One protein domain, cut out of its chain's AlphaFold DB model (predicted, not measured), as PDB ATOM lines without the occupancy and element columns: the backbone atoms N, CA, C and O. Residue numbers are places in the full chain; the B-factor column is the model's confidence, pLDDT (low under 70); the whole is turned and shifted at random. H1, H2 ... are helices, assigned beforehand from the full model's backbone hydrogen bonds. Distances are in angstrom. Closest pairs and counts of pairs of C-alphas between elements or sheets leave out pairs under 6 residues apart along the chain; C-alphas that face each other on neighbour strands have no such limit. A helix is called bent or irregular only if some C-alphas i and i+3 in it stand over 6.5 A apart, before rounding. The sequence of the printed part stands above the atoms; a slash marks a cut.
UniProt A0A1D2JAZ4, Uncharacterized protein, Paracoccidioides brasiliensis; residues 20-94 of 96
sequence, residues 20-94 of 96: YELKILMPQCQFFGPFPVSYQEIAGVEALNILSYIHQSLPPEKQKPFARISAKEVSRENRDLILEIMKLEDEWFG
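This is residues 20 to 94 of the 96 residues of an uncharacterized protein of Paracoccidioides brasiliensis (UniProt A0A1D2JAZ4). Three helices gather on one side of this model, H1 and H3 packed together at a steep angle with the short H2 near H3, while the long helix H4 lies away from them on the other side, reached by a long link without a named helix. The end of H4 and the two residues after it, residues 87 to 94, stick out from the body. Look for 75 printed residues with four named helices, H1, H2, H3 and H4 in that order, and no named strand; 48 of the residues are in the helices, and the class is all helix. The whole is only just compact, close to loose, with a radius of gyration of the C-alphas of 13.4 A and spans of 33 by 30 by 23 A.

Start with H1, residues 20 to 32, and compare it with H3, residues 45 to 57: they touch, and their closest C-alphas, those of Met 26 and Ile 54, are 6.2 A apart. H3 touches H1 with residues 50 to 54 alone. Their lines stand at a steep tilt of 53 degrees, and they run the same way. Between them in the chain find H2, residues 37 to 41, which is close to H3 but not clearly touching; the closest C-alphas, those of Gln 40 and Leu 48, are 6.7 A apart. H1 and H2 are apart. Farther along, H4, residues 76 to 92, is apart from H1, H2 and H3. In H3 and H4 you will find every O i to N i+4 pair within hydrogen-bond range; in H1 it is 8 of 9, and in H2 0 of 1, where 2 of 2 O i to N i+3 pairs are within range.

Find C-alpha 20 at (213.631, 124.364, 213.605); from there H1 runs 18.7 A to C-alpha 32. It is neither bent nor irregular, but only just: C-alphas 24 and 27 are 6.0 A apart. After a tight link of 4 residues comes H2, residues 37 to 41, 8.4 A long. A tight link of 3 residues leads to H3, which begins at C-alpha 45 at (208.892, 136.246, 224.390) and runs 18.3 A to C-alpha 57. H4, the longest helix with 17 residues, covers 24.2 A from C-alpha 76 to C-alpha 92 at (182.306, 126.817, 217.187).

The two C-alphas farthest apart are those of Tyr 20 and Gly 94, 35.0 A. The printed part has no cut, and its long link is residues 58 to 75, between H3 and H4. The mean pLDDT of the printed part is 74.7; look for values under 70 at residues 64 to 68, 70 to 73 and 86 to 94.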
ATOM      1  N   TYR A  20     214.545 125.498 213.443       85.06
ATOM      2  CA  TYR A  20     213.631 124.364 213.605       85.06
ATOM      3  C   TYR A  20     212.178 124.825 213.785       85.06
ATOM      4  O   TYR A  20     211.283 124.391 213.054       85.06
ATOM      5  N   GLU A  21     211.947 125.762 214.699       82.88
ATOM      6  CA  GLU A  21     210.636 126.341 214.978       82.88
ATOM      7  C   GLU A  21     210.106 127.117 213.767       82.88
ATOM      8  O   GLU A  21     208.934 126.991 213.406       82.88
ATOM      9  N   LEU A  22     210.972 127.871 213.080       85.25
ATOM     10  CA  LEU A  22     210.607 128.631 211.880       85.25
ATOM     11  C   LEU A  22     210.121 127.716 210.751       85.25
ATOM     12  O   LEU A  22     209.124 128.021 210.089       85.25
ATOM     13  N   LYS A  23     210.782 126.571 210.557       85.75
ATOM     14  CA  LYS A  23     210.427 125.564 209.546       85.75
ATOM     15  C   LYS A  23     209.074 124.900 209.804       85.75
ATOM     16  O   LYS A  23     208.489 124.363 208.867       85.75
ATOM     17  N   ILE A  24     208.561 124.967 211.032       82.94
ATOM     18  CA  ILE A  24     207.228 124.472 211.398       82.94
ATOM     19  C   ILE A  24     206.189 125.596 211.307       82.94
ATOM     20  O   ILE A  24     205.149 125.434 210.667       82.94
ATOM     21  N   LEU A  25     206.467 126.743 211.928       84.75
ATOM     22  CA  LEU A  25     205.495 127.823 212.110       84.75
ATOM     23  C   LEU A  25     205.228 128.615 210.822       84.75
ATOM     24  O   LEU A  25     204.110 129.084 210.611       84.75
ATOM     25  N   MET A  26     206.214 128.756 209.929       85.12
ATOM     26  CA  MET A  26     206.018 129.491 208.676       85.12
ATOM     27  C   MET A  26     205.046 128.778 207.716       85.12
ATOM     28  O   MET A  26     204.125 129.440 207.233       85.12
ATOM     29  N   PRO A  27     205.157 127.457 207.468       83.12
ATOM     30  CA  PRO A  27     204.129 126.718 206.736       83.12
ATOM     31  C   PRO A  27     202.754 126.771 207.408       83.12
ATOM     32  O   PRO A  27     201.759 126.980 206.717       83.12
ATOM     33  N   GLN A  28     202.682 126.662 208.741       79.94
ATOM     34  CA  GLN A  28     201.410 126.816 209.459       79.94
ATOM     35  C   GLN A  28     200.756 128.154 209.128       79.94
ATOM     36  O   GLN A  28     199.619 128.179 208.668       79.94
ATOM     37  N   CYS A  29     201.500 129.252 209.245       80.75
ATOM     38  CA  CYS A  29     200.982 130.571 208.906       80.75
ATOM     39  C   CYS A  29     200.597 130.713 207.427       80.75
ATOM     40  O   CYS A  29     199.635 131.396 207.082       80.75
ATOM     41  N   GLN A  30     201.349 130.070 206.536       81.75
ATOM     42  CA  GLN A  30     201.094 130.123 205.103       81.75
ATOM     43  C   GLN A  30     199.754 129.486 204.716       81.75
ATOM     44  O   GLN A  30     199.105 129.979 203.790       81.75
ATOM     45  N   PHE A  31     199.379 128.386 205.376       76.44
ATOM     46  CA  PHE A  31     198.220 127.571 205.005       76.44
ATOM     47  C   PHE A  31     197.004 127.765 205.912       76.44
ATOM     48  O   PHE A  31     195.877 127.635 205.432       76.44
ATOM     49  N   PHE A  32     197.219 128.082 207.191       75.69
ATOM     50  CA  PHE A  32     196.161 128.326 208.177       75.69
ATOM     51  C   PHE A  32     195.855 129.804 208.385       75.69
ATOM     52  O   PHE A  32     194.819 130.137 208.951       75.69
ATOM     53  N   GLY A  33     196.711 130.691 207.880       73.50
ATOM     54  CA  GLY A  33     196.565 132.128 208.055       73.50
ATOM     55  C   GLY A  33     197.385 132.668 209.228       73.50
ATOM     56  O   GLY A  33     198.168 131.947 209.853       73.50
ATOM     57  N   PRO A  34     197.280 133.975 209.498       76.31
ATOM     58  CA  PRO A  34     198.071 134.619 210.535       76.31
ATOM     59  C   PRO A  34     197.735 134.051 211.917       76.31
ATOM     60  O   PRO A  34     196.574 133.781 212.220       76.31
ATOM     61  N   PHE A  35     198.750 133.920 212.773       76.88
ATOM     62  CA  PHE A  35     198.515 133.554 214.166       76.88
ATOM     63  C   PHE A  35     197.622 134.601 214.857       76.88
ATOM     64  O   PHE A  35     197.836 135.804 214.661       76.88
ATOM     65  N   PRO A  36     196.643 134.173 215.675       78.12
ATOM     66  CA  PRO A  36     195.806 135.086 216.440       78.12
ATOM     67  C   PRO A  36     196.633 135.971 217.376       78.12
ATOM     68  O   PRO A  36     197.591 135.516 217.999       78.12
ATOM     69  N   VAL A  37     196.210 137.225 217.553       73.62
ATOM     70  CA  VAL A  37     196.865 138.167 218.480       73.62
ATOM     71  C   VAL A  37     196.825 137.657 219.927       73.62
ATOM     72  O   VAL A  37     197.774 137.878 220.677       73.62
ATOM     73  N   SER A  38     195.788 136.899 220.299       76.50
ATOM     74  CA  SER A  38     195.630 136.290 221.628       76.50
ATOM     75  C   SER A  38     196.771 135.346 222.020       76.50
ATOM     76  O   SER A  38     196.963 135.079 223.202       76.50
ATOM     77  N   TYR A  39     197.599 134.888 221.074       75.81
ATOM     78  CA  TYR A  39     198.783 134.090 221.399       75.81
ATOM     79  C   TYR A  39     199.791 134.863 222.262       75.81
ATOM     80  O   TYR A  39     200.555 134.240 222.994       75.81
ATOM     81  N   GLN A  40     199.751 136.201 222.257       77.56
ATOM     82  CA  GLN A  40     200.510 137.050 223.186       77.56
ATOM     83  C   GLN A  40     200.238 136.748 224.663       77.56
ATOM     84  O   GLN A  40     201.103 136.996 225.497       77.56
ATOM     85  N   GLU A  41     199.073 136.191 224.988       80.12
ATOM     86  CA  GLU A  41     198.676 135.882 226.362       80.12
ATOM     87  C   GLU A  41     199.265 134.555 226.862       80.12
ATOM     88  O   GLU A  41     199.405 134.354 228.067       80.12
ATOM     89  N   ILE A  42     199.618 133.649 225.942       77.75
ATOM     90  CA  ILE A  42     200.022 132.267 226.256       77.75
ATOM     91  C   ILE A  42     201.432 131.907 225.774       77.75
ATOM     92  O   ILE A  42     201.998 130.914 226.231       77.75
ATOM     93  N   ALA A  43     202.016 132.686 224.860       82.38
ATOM     94  CA  ALA A  43     203.329 132.426 224.285       82.38
ATOM     95  C   ALA A  43     204.442 133.213 224.997       82.38
ATOM     96  O   ALA A  43     204.278 134.368 225.388       82.38
ATOM     97  N   GLY A  44     205.614 132.587 225.134       84.50
ATOM     98  CA  GLY A  44     206.813 133.247 225.655       84.50
ATOM     99  C   GLY A  44     207.407 134.263 224.672       84.50
ATOM    100  O   GLY A  44     207.138 134.220 223.473       84.50
ATOM    101  N   VAL A  45     208.274 135.150 225.171       84.62
ATOM    102  CA  VAL A  45     208.892 136.246 224.390       84.62
ATOM    103  C   VAL A  45     209.592 135.748 223.120       84.62
ATOM    104  O   VAL A  45     209.467 136.360 222.064       84.62
ATOM    105  N   GLU A  46     210.300 134.624 223.204       81.56
ATOM    106  CA  GLU A  46     210.992 134.015 222.064       81.56
ATOM    107  C   GLU A  46     210.020 133.587 220.958       81.56
ATOM    108  O   GLU A  46     210.187 133.969 219.800       81.56
ATOM    109  N   ALA A  47     208.939 132.894 221.324       83.19
ATOM    110  CA  ALA A  47     207.887 132.524 220.386       83.19
ATOM    111  C   ALA A  47     207.235 133.771 219.765       83.19
ATOM    112  O   ALA A  47     207.048 133.820 218.553       83.19
ATOM    113  N   LEU A  48     206.962 134.818 220.550       84.56
ATOM    114  CA  LEU A  48     206.390 136.070 220.037       84.56
ATOM    115  C   LEU A  48     207.301 136.798 219.043       84.56
ATOM    116  O   LEU A  48     206.803 137.378 218.072       84.56
ATOM    117  N   ASN A  49     208.618 136.738 219.236       86.38
ATOM    118  CA  ASN A  49     209.578 137.270 218.271       86.38
ATOM    119  C   ASN A  49     209.529 136.489 216.953       86.38
ATOM    120  O   ASN A  49     209.482 137.100 215.884       86.38
ATOM    121  N   ILE A  50     209.463 135.155 217.023       84.62
ATOM    122  CA  ILE A  50     209.322 134.293 215.844       84.62
ATOM    123  C   ILE A  50     208.012 134.599 215.106       84.62
ATOM    124  O   ILE A  50     208.029 134.819 213.895       84.62
ATOM    125  N   LEU A  51     206.882 134.696 215.815       83.62
ATOM    126  CA  LEU A  51     205.592 135.033 215.200       83.62
ATOM    127  C   LEU A  51     205.613 136.424 214.552       83.62
ATOM    128  O   LEU A  51     205.108 136.594 213.442       83.62
ATOM    129  N   SER A  52     206.240 137.408 215.203       84.19
ATOM    130  CA  SER A  52     206.385 138.761 214.647       84.19
ATOM    131  C   SER A  52     207.230 138.760 213.371       84.19
ATOM    132  O   SER A  52     206.874 139.421 212.395       84.19
ATOM    133  N   TYR A  53     208.319 137.984 213.348       86.44
ATOM    134  CA  TYR A  53     209.151 137.804 212.159       86.44
ATOM    135  C   TYR A  53     208.378 137.146 211.009       86.44
ATOM    136  O   TYR A  53     208.424 137.626 209.875       86.44
ATOM    137  N   ILE A  54     207.627 136.080 211.300       84.12
ATOM    138  CA  ILE A  54     206.779 135.370 210.333       84.12
ATOM    139  C   ILE A  54     205.744 136.325 209.732       84.12
ATOM    140  O   ILE A  54     205.623 136.388 208.509       84.12
ATOM    141  N   HIS A  55     205.060 137.118 210.564       80.19
ATOM    142  CA  HIS A  55     204.059 138.090 210.118       80.19
ATOM    143  C   HIS A  55     204.644 139.144 209.164       80.19
ATOM    144  O   HIS A  55     204.019 139.491 208.167       80.19
ATOM    145  N   GLN A  56     205.862 139.621 209.431       82.69
ATOM    146  CA  GLN A  56     206.550 140.582 208.560       82.69
ATOM    147  C   GLN A  56     207.085 139.941 207.269       82.69
ATOM    148  O   GLN A  56     207.189 140.606 206.240       82.69
ATOM    149  N   SER A  57     207.427 138.651 207.314       83.81
ATOM    150  CA  SER A  57     208.112 137.942 206.223       83.81
ATOM    151  C   SER A  57     207.173 137.218 205.248       83.81
ATOM    152  O   SER A  57     207.597 136.849 204.147       83.81
ATOM    153  N   LEU A  58     205.911 136.991 205.632       79.00
ATOM    154  CA  LEU A  58     204.864 136.394 204.797       79.00
ATOM    155  C   LEU A  58     203.975 137.478 204.185       79.00
ATOM    156  O   LEU A  58     202.961 137.858 204.776       79.00
ATOM    157  N   PRO A  59     204.300 137.958 202.975       77.94
ATOM    158  CA  PRO A  59     203.422 138.878 202.288       77.94
ATOM    159  C   PRO A  59     202.133 138.138 201.860       77.94
ATOM    160  O   PRO A  59     202.162 136.911 201.669       77.94
ATOM    161  N   PRO A  60     200.994 138.841 201.720       72.12
ATOM    162  CA  PRO A  60     199.690 138.224 201.458       72.12
ATOM    163  C   PRO A  60     199.668 137.293 200.239       72.12
ATOM    164  O   PRO A  60     198.949 136.302 200.229       72.12
ATOM    165  N   GLU A  61     200.504 137.547 199.230       76.12
ATOM    166  CA  GLU A  61     200.582 136.754 197.999       76.12
ATOM    167  C   GLU A  61     201.195 135.365 198.220       76.12
ATOM    168  O   GLU A  61     201.011 134.463 197.399       76.12
ATOM    169  N   LYS A  62     201.942 135.178 199.315       72.50
ATOM    170  CA  LYS A  62     202.478 133.869 199.703       72.50
ATOM    171  C   LYS A  62     201.487 133.056 200.524       72.50
ATOM    172  O   LYS A  62     201.673 131.839 200.587       72.50
ATOM    173  N   GLN A  63     200.460 133.678 201.108       73.19
ATOM    174  CA  GLN A  63     199.399 132.955 201.803       73.19
ATOM    175  C   GLN A  63     198.623 132.117 200.786       73.19
ATOM    176  O   GLN A  63     198.216 132.591 199.723       73.19
ATOM    177  N   LYS A  64     198.461 130.831 201.085       69.38
ATOM    178  CA  LYS A  64     197.757 129.889 200.220       69.38
ATOM    179  C   LYS A  64     196.529 129.392 200.970       69.38
ATOM    180  O   LYS A  64     196.672 128.948 202.102       69.38
ATOM    181  N   PRO A  65     195.343 129.374 200.340       67.31
ATOM    182  CA  PRO A  65     194.191 128.707 200.930       67.31
ATOM    183  C   PRO A  65     194.546 127.256 201.264       67.31
ATOM    184  O   PRO A  65     195.121 126.573 200.411       67.31
ATOM    185  N   PHE A  66     194.160 126.773 202.448       65.88
ATOM    186  CA  PHE A  66     194.406 125.391 202.881       65.88
ATOM    187  C   PHE A  66     193.955 124.349 201.841       65.88
ATOM    188  O   PHE A  66     194.616 123.338 201.621       65.88
ATOM    189  N   ALA A  67     192.893 124.649 201.083       62.94
ATOM    190  CA  ALA A  67     192.419 123.830 199.965       62.94
ATOM    191  C   ALA A  67     193.480 123.544 198.875       62.94
ATOM    192  O   ALA A  67     193.310 122.609 198.093       62.94
ATOM    193  N   ARG A  68     194.558 124.338 198.801       66.44
ATOM    194  CA  ARG A  68     195.664 124.192 197.839       66.44
ATOM    195  C   ARG A  68     196.878 123.442 198.396       66.44
ATOM    196  O   ARG A  68     197.876 123.341 197.683       66.44
ATOM    197  N   ILE A  69     196.820 122.943 199.631       71.69
ATOM    198  CA  ILE A  69     197.900 122.143 200.216       71.69
ATOM    199  C   ILE A  69     197.999 120.791 199.497       71.69
ATOM    200  O   ILE A  69     196.985 120.130 199.247       71.69
ATOM    201  N   SER A  70     199.208 120.388 199.109       68.81
ATOM    202  CA  SER A  70     199.445 119.119 198.420       68.81
ATOM    203  C   SER A  70     199.912 118.031 199.386       68.81
ATOM    204  O   SER A  70     200.415 118.306 200.474       68.81
ATOM    205  N   ALA A  71     199.835 116.775 198.935       68.81
ATOM    206  CA  ALA A  71     200.334 115.618 199.683       68.81
ATOM    207  C   ALA A  71     201.851 115.658 199.969       68.81
ATOM    208  O   ALA A  71     202.344 114.860 200.761       68.81
ATOM    209  N   LYS A  72     202.603 116.556 199.306       69.12
ATOM    210  CA  LYS A  72     204.029 116.787 199.587       69.12
ATOM    211  C   LYS A  72     204.248 117.640 200.834       69.12
ATOM    212  O   LYS A  72     205.307 117.547 201.436       69.12
ATOM    213  N   GLU A  73     203.284 118.496 201.160       69.88
ATOM    214  CA  GLU A  73     203.361 119.426 202.288       69.88
ATOM    215  C   GLU A  73     202.696 118.826 203.532       69.88
ATOM    216  O   GLU A  73     203.232 118.965 204.626       69.88
ATOM    217  N   VAL A  74     201.566 118.128 203.365       72.12
ATOM    218  CA  VAL A  74     200.827 117.477 204.458       72.12
ATOM    219  C   VAL A  74     200.307 116.120 203.989       72.12
ATOM    220  O   VAL A  74     199.758 116.010 202.892       72.12
ATOM    221  N   SER A  75     200.466 115.076 204.809       74.12
ATOM    222  CA  SER A  75     199.932 113.745 204.496       74.12
ATOM    223  C   SER A  75     198.411 113.792 204.316       74.12
ATOM    224  O   SER A  75     197.725 114.649 204.874       74.12
ATOM    225  N   ARG A  76     197.849 112.857 203.545       73.31
ATOM    226  CA  ARG A  76     196.394 112.819 203.323       73.31
ATOM    227  C   ARG A  76     195.611 112.663 204.632       73.31
ATOM    228  O   ARG A  76     194.607 113.337 204.806       73.31
ATOM    229  N   GLU A  77     196.105 111.829 205.544       73.38
ATOM    230  CA  GLU A  77     195.507 111.600 206.866       73.38
ATOM    231  C   GLU A  77     195.472 112.884 207.700       73.38
ATOM    232  O   GLU A  77     194.412 113.267 208.190       73.38
ATOM    233  N   ASN A  78     196.598 113.604 207.782       73.12
ATOM    234  CA  ASN A  78     196.653 114.882 208.492       73.12
ATOM    235  C   ASN A  78     195.759 115.921 207.814       73.12
ATOM    236  O   ASN A  78     195.037 116.635 208.497       73.12
ATOM    237  N   ARG A  79     195.757 115.992 206.478       76.06
ATOM    238  CA  ARG A  79     194.905 116.922 205.725       76.06
ATOM    239  C   ARG A  79     193.426 116.701 206.030       76.06
ATOM    240  O   ARG A  79     192.719 117.674 206.260       76.06
ATOM    241  N   ASP A  80     192.969 115.454 206.001       75.69
ATOM    242  CA  ASP A  80     191.563 115.132 206.229       75.69
ATOM    243  C   ASP A  80     191.184 115.398 207.698       75.69
ATOM    244  O   ASP A  80     190.151 116.015 207.943       75.69
ATOM    245  N   LEU A  81     192.061 115.079 208.662       77.56
ATOM    246  CA  LEU A  81     191.874 115.450 210.072       77.56
ATOM    247  C   LEU A  81     191.760 116.970 210.263       77.56
ATOM    248  O   LEU A  81     190.864 117.446 210.954       77.56
ATOM    249  N   ILE A  82     192.653 117.738 209.640       75.81
ATOM    250  CA  ILE A  82     192.666 119.199 209.738       75.81
ATOM    251  C   ILE A  82     191.419 119.808 209.092       75.81
ATOM    252  O   ILE A  82     190.857 120.741 209.652       75.81
ATOM    253  N   LEU A  83     190.947 119.280 207.954       74.06
ATOM    254  CA  LEU A  83     189.684 119.729 207.355       74.06
ATOM    255  C   LEU A  83     188.501 119.515 208.300       74.06
ATOM    256  O   LEU A  83     187.633 120.379 208.371       74.06
ATOM    257  N   GLU A  84     188.455 118.391 209.015       74.50
ATOM    258  CA  GLU A  84     187.408 118.149 210.011       74.50
ATOM    259  C   GLU A  84     187.535 119.108 211.204       74.50
ATOM    260  O   GLU A  84     186.532 119.675 211.623       74.50
ATOM    261  N   ILE A  85     188.751 119.385 211.690       73.88
ATOM    262  CA  ILE A  85     188.980 120.385 212.750       73.88
ATOM    263  C   ILE A  85     188.549 121.786 212.297       73.88
ATOM    264  O   ILE A  85     187.849 122.467 213.036       73.88
ATOM    265  N   MET A  86     188.909 122.210 211.083       68.88
ATOM    266  CA  MET A  86     188.539 123.532 210.558       68.88
ATOM    267  C   MET A  86     187.022 123.690 210.398       68.88
ATOM    268  O   MET A  86     186.495 124.759 210.675       68.88
ATOM    269  N   LYS A  87     186.310 122.635 209.975       69.38
ATOM    270  CA  LYS A  87     184.837 122.647 209.925       69.38
ATOM    271  C   LYS A  87     184.223 122.763 211.316       69.38
ATOM    272  O   LYS A  87     183.224 123.455 211.469       69.38
ATOM    273  N   LEU A  88     184.816 122.096 212.308       66.94
ATOM    274  CA  LEU A  88     184.396 122.245 213.696       66.94
ATOM    275  C   LEU A  88     184.651 123.682 214.164       66.94
ATOM    276  O   LEU A  88     183.742 124.294 214.700       66.94
ATOM    277  N   GLU A  89     185.821 124.272 213.921       59.12
ATOM    278  CA  GLU A  89     186.067 125.672 214.300       59.12
ATOM    279  C   GLU A  89     185.064 126.648 213.661       59.12
ATOM    280  O   GLU A  89     184.577 127.532 214.359       59.12
ATOM    281  N   ASP A  90     184.664 126.448 212.403       54.06
ATOM    282  CA  ASP A  90     183.611 127.247 211.747       54.06
ATOM    283  C   ASP A  90     182.231 127.086 212.433       54.06
ATOM    284  O   ASP A  90     181.450 128.034 212.508       54.06
ATOM    285  N   GLU A  91     181.935 125.906 212.998       42.94
ATOM    286  CA  GLU A  91     180.742 125.656 213.828       42.94
ATOM    287  C   GLU A  91     180.856 126.238 215.252       42.94
ATOM    288  O   GLU A  91     179.849 126.649 215.829       42.94
ATOM    289  N   TRP A  92     182.059 126.298 215.832       40.09
ATOM    290  CA  TRP A  92     182.306 126.817 217.187       40.09
ATOM    291  C   TRP A  92     182.445 128.347 217.232       40.09
ATOM    292  O   TRP A  92     182.067 128.960 218.229       40.09
ATOM    293  N   PHE A  93     182.927 128.970 216.153       44.84
ATOM    294  CA  PHE A  93     182.933 130.423 215.950       44.84
ATOM    295  C   PHE A  93     181.667 130.923 215.251       44.84
ATOM    296  O   PHE A  93     181.702 131.987 214.632       44.84
ATOM    297  N   GLY A  94     180.568 130.163 215.370       36.09
ATOM    298  CA  GLY A  94     179.235 130.517 214.904       36.09
ATOM    299  C   GLY A  94     179.002 132.021 214.979       36.09
ATOM    300  O   GLY A  94     178.920 132.606 216.056       36.09
TER     301      GLY A  94